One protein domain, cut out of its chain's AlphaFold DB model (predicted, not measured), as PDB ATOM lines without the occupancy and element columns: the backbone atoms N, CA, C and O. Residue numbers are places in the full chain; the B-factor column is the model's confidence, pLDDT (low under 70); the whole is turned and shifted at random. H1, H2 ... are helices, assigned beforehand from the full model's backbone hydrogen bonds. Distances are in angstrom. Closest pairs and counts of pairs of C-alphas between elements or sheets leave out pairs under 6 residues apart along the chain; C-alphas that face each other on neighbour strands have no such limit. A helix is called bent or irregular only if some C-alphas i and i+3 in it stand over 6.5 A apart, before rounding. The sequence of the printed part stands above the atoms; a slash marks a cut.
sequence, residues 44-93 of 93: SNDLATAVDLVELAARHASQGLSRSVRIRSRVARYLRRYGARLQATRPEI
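What this domain is: This is residues 44 to 93 of the 93 residues of an uncharacterized protein of Armatimonadetes bacterium 13_1_40CM_3_65_7 (UniProt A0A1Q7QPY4). Two helices meet at their ends in a corner, and a kink near the far end of the longer one turns its last residues to the same side as H1, giving a wide, open U with an empty middle. H1 is one arm of the U, H2 makes its long base and most of the second arm, and residues 89 to 93 run on from H2 as a tail. The printed part has 50 residues with two named helices, H1 then H2, and no named strand; its class is all helix. It is extended, with a radius of gyration of the C-alphas of 18.3 A, and flat, spanning 49 by 28 by 11 A.

Where its parts are: H1 is residues 44 to 59, 22.7 A from first to last C-alpha, and begins with C-alpha 44 at (-24.452, 45.478, -23.446). H2 is residues 61 to 88, 38.3 A from C-alpha 61 at (-25.938, 38.027, -47.845) to C-alpha 88 at (-32.657, 0.590, -43.584). H2 has a kink of 65 degrees near residue 82 and is irregular: C-alphas 81 and 84 are 7.9 A apart.

How they stand to each other: A tight link of one residue, His 60, joins H1 to H2. The two helices are close but not clearly touching, with 1 pair of C-alphas within 8 A, the closest, those of Ala 57 and Gly 64, at 7.9 A. Their lines are about perpendicular, at 89 degrees, though the line of H2 is a rough one. Their centres are 28.3 A apart. In H1 every O i to N i+4 pair is within hydrogen-bond range; in H2 22 of 24 are.

The domain as a whole: The two C-alphas farthest apart are those of Ser 44 and Ala 88, at 49.9 A. Residues 44 to 93 stand free, with no C-alpha 8 or more residues away along the chain within 10 A. The printed part has no cut and ends at Ile 93, the chain's last residue. The mean pLDDT of the printed part is 92.5, and residue 93 is the one printed residue under 70.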
ATOM      1  N   SER A  44     -24.998  44.623 -22.382       98.00
ATOM      2  CA  SER A  44     -24.452  45.478 -23.446       98.00
ATOM      3  C   SER A  44     -23.700  44.672 -24.511       98.00
ATOM      4  O   SER A  44     -23.809  44.966 -25.699       98.00
ATOM      5  N   ASN A  45     -22.993  43.619 -24.095       98.19
ATOM      6  CA  ASN A  45     -22.278  42.720 -25.000       98.19
ATOM      7  C   ASN A  45     -23.222  41.904 -25.892       98.19
ATOM      8  O   ASN A  45     -22.892  41.670 -27.055       98.19
ATOM      9  N   ASP A  46     -24.393  41.503 -25.387       97.75
ATOM     10  CA  ASP A  46     -25.381  40.778 -26.193       97.75
ATOM     11  C   ASP A  46     -25.963  41.690 -27.277       97.75
ATOM     12  O   ASP A  46     -26.112  41.274 -28.427       97.75
ATOM     13  N   LEU A  47     -26.226  42.958 -26.937       97.06
ATOM     14  CA  LEU A  47     -26.655  43.964 -27.906       97.06
ATOM     15  C   LEU A  47     -25.580  44.224 -28.967       97.06
ATOM     16  O   LEU A  47     -25.884  44.183 -30.157       97.06
ATOM     17  N   ALA A  48     -24.332  44.461 -28.554       97.81
ATOM     18  CA  ALA A  48     -23.229  44.709 -29.483       97.81
ATOM     19  C   ALA A  48     -23.032  43.529 -30.449       97.81
ATOM     20  O   ALA A  48     -22.999  43.712 -31.662       97.81
ATOM     21  N   THR A  49     -23.031  42.303 -29.925       97.50
ATOM     22  CA  THR A  49     -22.880  41.094 -30.746       97.50
ATOM     23  C   THR A  49     -24.065  40.892 -31.698       97.50
ATOM     24  O   THR A  49     -23.890  40.417 -32.820       97.50
ATOM     25  N   ALA A  50     -25.284  41.256 -31.285       97.19
ATOM     26  CA  ALA A  50     -26.449  41.214 -32.164       97.19
ATOM     27  C   ALA A  50     -26.331  42.213 -33.326       97.19
ATOM     28  O   ALA A  50     -26.691  41.872 -34.454       97.19
ATOM     29  N   VAL A  51     -25.787  43.411 -33.079       97.44
ATOM     30  CA  VAL A  51     -25.489  44.394 -34.135       97.44
ATOM     31  C   VAL A  51     -24.460  43.831 -35.113       97.44
ATOM     32  O   VAL A  51     -24.733  43.809 -36.315       97.44
ATOM     33  N   ASP A  52     -23.348  43.291 -34.610       97.81
ATOM     34  CA  ASP A  52     -22.305  42.678 -35.442       97.81
ATOM     35  C   ASP A  52     -22.875  41.552 -36.315       97.81
ATOM     36  O   ASP A  52     -22.582  41.448 -37.507       97.81
ATOM     37  N   LEU A  53     -23.741  40.710 -35.743       96.00
ATOM     38  CA  LEU A  53     -24.386  39.619 -36.467       96.00
ATOM     39  C   LEU A  53     -25.267  40.130 -37.614       96.00
ATOM     40  O   LEU A  53     -25.187  39.591 -38.721       96.00
ATOM     41  N   VAL A  54     -26.102  41.146 -37.372       95.75
ATOM     42  CA  VAL A  54     -26.962  41.732 -38.415       95.75
ATOM     43  C   VAL A  54     -26.116  42.394 -39.498       95.75
ATOM     44  O   VAL A  54     -26.373  42.186 -40.686       95.75
ATOM     45  N   GLU A  55     -25.083  43.138 -39.110       97.44
ATOM     46  CA  GLU A  55     -24.170  43.790 -40.045       97.44
ATOM     47  C   GLU A  55     -23.473  42.765 -40.948       97.44
ATOM     48  O   GLU A  55     -23.526  42.871 -42.178       97.44
ATOM     49  N   LEU A  56     -22.856  41.739 -40.359       95.81
ATOM     50  CA  LEU A  56     -22.173  40.683 -41.102       95.81
ATOM     51  C   LEU A  56     -23.149  39.915 -42.000       95.81
ATOM     52  O   LEU A  56     -22.833  39.631 -43.159       95.81
ATOM     53  N   ALA A  57     -24.355  39.612 -41.516       92.50
ATOM     54  CA  ALA A  57     -25.377  38.954 -42.323       92.50
ATOM     55  C   ALA A  57     -25.781  39.802 -43.540       92.50
ATOM     56  O   ALA A  57     -25.892  39.266 -44.647       92.50
ATOM     57  N   ALA A  58     -25.951  41.114 -43.360       92.75
ATOM     58  CA  ALA A  58     -26.304  42.037 -44.433       92.75
ATOM     59  C   ALA A  58     -25.169  42.180 -45.460       92.75
ATOM     60  O   ALA A  58     -25.397  42.022 -46.662       92.75
ATOM     61  N   ARG A  59     -23.929  42.402 -45.002       96.12
ATOM     62  CA  ARG A  59     -22.751  42.569 -45.874       96.12
ATOM     63  C   ARG A  59     -22.417  41.312 -46.678       96.12
ATOM     64  O   ARG A  59     -21.932  41.411 -47.803       96.12
ATOM     65  N   HIS A  60     -22.690  40.128 -46.129       93.44
ATOM     66  CA  HIS A  60     -22.333  38.843 -46.738       93.44
ATOM     67  C   HIS A  60     -23.539  38.054 -47.273       93.44
ATOM     68  O   HIS A  60     -23.416  36.855 -47.550       93.44
ATOM     69  N   ALA A  61     -24.693  38.699 -47.470       89.06
ATOM     70  CA  ALA A  61     -25.938  38.027 -47.845       89.06
ATOM     71  C   ALA A  61     -25.795  37.136 -49.097       89.06
ATOM     72  O   ALA A  61     -26.185  35.967 -49.083       89.06
ATOM     73  N   SER A  62     -25.174  37.641 -50.168       90.06
ATOM     74  CA  SER A  62     -24.961  36.888 -51.415       90.06
ATOM     75  C   SER A  62     -24.072  35.654 -51.216       90.06
ATOM     76  O   SER A  62     -24.415  34.552 -51.653       90.06
ATOM     77  N   GLN A  63     -22.966  35.809 -50.484       92.44
ATOM     78  CA  GLN A  63     -22.031  34.729 -50.160       92.44
ATOM     79  C   GLN A  63     -22.708  33.645 -49.313       92.44
ATOM     80  O   GLN A  63     -22.502  32.447 -49.550       92.44
ATOM     81  N   GLY A  64     -23.554  34.063 -48.365       86.50
ATOM     82  CA  GLY A  64     -24.405  33.190 -47.565       86.50
ATOM     83  C   GLY A  64     -25.300  32.314 -48.441       86.50
ATOM     84  O   GLY A  64     -25.264  31.090 -48.311       86.50
ATOM     85  N   LEU A  65     -26.017  32.903 -49.408       85.88
ATOM     86  CA  LEU A  65     -26.849  32.156 -50.364       85.88
ATOM     87  C   LEU A  65     -26.043  31.131 -51.152       85.88
ATOM     88  O   LEU A  65     -26.427  29.959 -51.216       85.88
ATOM     89  N   SER A  66     -24.924  31.552 -51.743       91.19
ATOM     90  CA  SER A  66     -24.078  30.655 -52.527       91.19
ATOM     91  C   SER A  66     -23.582  29.484 -51.676       91.19
ATOM     92  O   SER A  66     -23.584  28.337 -52.128       91.19
ATOM     93  N   ARG A  67     -23.200  29.739 -50.418       90.88
ATOM     94  CA  ARG A  67     -22.800  28.692 -49.469       90.88
ATOM     95  C   ARG A  67     -23.960  27.747 -49.153       90.88
ATOM     96  O   ARG A  67     -23.747  26.534 -49.177       90.88
ATOM     97  N   SER A  68     -25.172  28.256 -48.925       88.19
ATOM     98  CA  SER A  68     -26.364  27.431 -48.689       88.19
ATOM     99  C   SER A  68     -26.683  26.517 -49.873       88.19
ATOM    100  O   SER A  68     -27.009  25.348 -49.666       88.19
ATOM    101  N   VAL A  69     -26.554  27.006 -51.112       92.00
ATOM    102  CA  VAL A  69     -26.720  26.182 -52.322       92.00
ATOM    103  C   VAL A  69     -25.680  25.063 -52.352       92.00
ATOM    104  O   VAL A  69     -26.050  23.896 -52.473       92.00
ATOM    105  N   ARG A  70     -24.393  25.379 -52.140       94.62
ATOM    106  CA  ARG A  70     -23.318  24.369 -52.106       94.62
ATOM    107  C   ARG A  70     -23.545  23.303 -51.033       94.62
ATOM    108  O   ARG A  70     -23.361  22.115 -51.303       94.62
ATOM    109  N   ILE A  71     -23.953  23.708 -49.828       94.38
ATOM    110  CA  ILE A  71     -24.264  22.780 -48.732       94.38
ATOM    111  C   ILE A  71     -25.434  21.875 -49.124       94.38
ATOM    112  O   ILE A  71     -25.310  20.659 -48.987       94.38
ATOM    113  N   ARG A  72     -26.520  22.430 -49.677       94.19
ATOM    114  CA  ARG A  72     -27.660  21.640 -50.171       94.19
ATOM    115  C   ARG A  72     -27.235  20.615 -51.216       94.19
ATOM    116  O   ARG A  72     -27.564  19.441 -51.072       94.19
ATOM    117  N   SER A  73     -26.457  21.015 -52.220       96.25
ATOM    118  CA  SER A  73     -25.954  20.093 -53.247       96.25
ATOM    119  C   SER A  73     -25.094  18.977 -52.649       96.25
ATOM    120  O   SER A  73     -25.201  17.822 -53.069       96.25
ATOM    121  N   ARG A  74     -24.261  19.299 -51.649       96.19
ATOM    122  CA  ARG A  74     -23.427  18.322 -50.938       96.19
ATOM    123  C   ARG A  74     -24.273  17.329 -50.139       96.19
ATOM    124  O   ARG A  74     -24.061  16.128 -50.270       96.19
ATOM    125  N   VAL A  75     -25.245  17.811 -49.365       95.81
ATOM    126  CA  VAL A  75     -26.174  16.959 -48.602       95.81
ATOM    127  C   VAL A  75     -26.976  16.063 -49.546       95.81
ATOM    128  O   VAL A  75     -27.006  14.852 -49.354       95.81
ATOM    129  N   ALA A  76     -27.532  16.613 -50.629       96.12
ATOM    130  CA  ALA A  76     -28.281  15.842 -51.623       96.12
ATOM    131  C   ALA A  76     -27.432  14.737 -52.274       96.12
ATOM    132  O   ALA A  76     -27.919  13.633 -52.509       96.12
ATOM    133  N   ARG A  77     -26.146  15.002 -52.541       96.88
ATOM    134  CA  ARG A  77     -25.207  13.986 -53.040       96.88
ATOM    135  C   ARG A  77     -25.039  12.839 -52.044       96.88
ATOM    136  O   ARG A  77     -25.065  11.683 -52.457       96.88
ATOM    137  N   TYR A  78     -24.876  13.146 -50.759       95.50
ATOM    138  CA  TYR A  78     -24.759  12.118 -49.727       95.50
ATOM    139  C   TYR A  78     -26.047  11.320 -49.557       95.50
ATOM    140  O   TYR A  78     -25.977  10.098 -49.489       95.50
ATOM    141  N   LEU A  79     -27.206  11.977 -49.581       94.44
ATOM    142  CA  LEU A  79     -28.497  11.295 -49.532       94.44
ATOM    143  C   LEU A  79     -28.690  10.356 -50.728       94.44
ATOM    144  O   LEU A  79     -29.128   9.230 -50.538       94.44
ATOM    145  N   ARG A  80     -28.284  10.743 -51.945       95.44
ATOM    146  CA  ARG A  80     -28.312   9.820 -53.097       95.44
ATOM    147  C   ARG A  80     -27.378   8.624 -52.922       95.44
ATOM    148  O   ARG A  80     -27.740   7.514 -53.284       95.44
ATOM    149  N   ARG A  81     -26.173   8.843 -52.386       95.56
ATOM    150  CA  ARG A  81     -25.155   7.788 -52.249       95.56
ATOM    151  C   ARG A  81     -25.436   6.822 -51.096       95.56
ATOM    152  O   ARG A  81     -25.113   5.645 -51.199       95.56
ATOM    153  N   TYR A  82     -25.982   7.325 -49.994       94.25
ATOM    154  CA  TYR A  82     -26.091   6.597 -48.728       94.25
ATOM    155  C   TYR A  82     -27.526   6.503 -48.191       94.25
ATOM    156  O   TYR A  82     -27.737   5.890 -47.149       94.25
ATOM    157  N   GLY A  83     -28.519   7.071 -48.882       92.31
ATOM    158  CA  GLY A  83     -29.905   7.155 -48.408       92.31
ATOM    159  C   GLY A  83     -30.541   5.801 -48.114       92.31
ATOM    160  O   GLY A  83     -31.207   5.671 -47.094       92.31
ATOM    161  N   ALA A  84     -30.255   4.776 -48.925       92.62
ATOM    162  CA  ALA A  84     -30.747   3.415 -48.688       92.62
ATOM    163  C   ALA A  84     -30.265   2.842 -47.343       92.62
ATOM    164  O   ALA A  84     -31.029   2.194 -46.637       92.62
ATOM    165  N   ARG A  85     -29.019   3.140 -46.944       90.88
ATOM    166  CA  ARG A  85     -28.491   2.734 -45.631       90.88
ATOM    167  C   ARG A  85     -29.212   3.463 -44.504       90.88
ATOM    168  O   ARG A  85     -29.596   2.833 -43.534       90.88
ATOM    169  N   LEU A  86     -29.425   4.772 -44.665       87.38
ATOM    170  CA  LEU A  86     -30.121   5.596 -43.676       87.38
ATOM    171  C   LEU A  86     -31.579   5.147 -43.477       87.38
ATOM    172  O   LEU A  86     -32.085   5.188 -42.363       87.38
ATOM    173  N   GLN A  87     -32.249   4.731 -44.557       88.25
ATOM    174  CA  GLN A  87     -33.612   4.195 -44.521       88.25
ATOM    175  C   GLN A  87     -33.668   2.824 -43.846       88.25
ATOM    176  O   GLN A  87     -34.530   2.618 -43.000       88.25
ATOM    177  N   ALA A  88     -32.731   1.929 -44.169       89.81
ATOM    178  CA  ALA A  88     -32.657   0.590 -43.584       89.81
ATOM    179  C   ALA A  88     -32.372   0.594 -42.070       89.81
ATOM    180  O   ALA A  88     -32.671  -0.382 -41.394       89.81
ATOM    181  N   THR A  89     -31.800   1.677 -41.532       88.88
ATOM    182  CA  THR A  89     -31.513   1.834 -40.097       88.88
ATOM    183  C   THR A  89     -32.526   2.716 -39.365       88.88
ATOM    184  O   THR A  89     -32.242   3.147 -38.247       88.88
ATOM    185  N   ARG A  90     -33.668   3.071 -39.976       84.12
ATOM    186  CA  ARG A  90     -34.702   3.837 -39.260       84.12
ATOM    187  C   ARG A  90     -35.325   2.944 -38.179       84.12
ATOM    188  O   ARG A  90     -35.765   1.852 -38.521       84.12
ATOM    189  N   PRO A  91     -35.380   3.388 -36.912       81.38
ATOM    190  CA  PRO A  91     -36.112   2.658 -35.885       81.38
ATOM    191  C   PRO A  91     -37.601   2.622 -36.246       81.38
ATOM    192  O   PRO A  91     -38.140   3.623 -36.729       81.38
ATOM    193  N   GLU A  92     -38.244   1.478 -36.025       80.81
ATOM    194  CA  GLU A  92     -39.703   1.388 -36.042       80.81
ATOM    195  C   GLU A  92     -40.223   2.125 -34.800       80.81
ATOM    196  O   GLU A  92     -39.776   1.851 -33.683       80.81
ATOM    197  N   ILE A  93     -41.073   3.130 -35.019       62.12
ATOM    198  CA  ILE A  93     -41.758   3.907 -33.975       62.12
ATOM    199  C   ILE A  93     -43.233   3.543 -34.044       62.12
ATOM    200  O   ILE A  93     -43.754   3.556 -35.186       62.12
TER     201      ILE A  93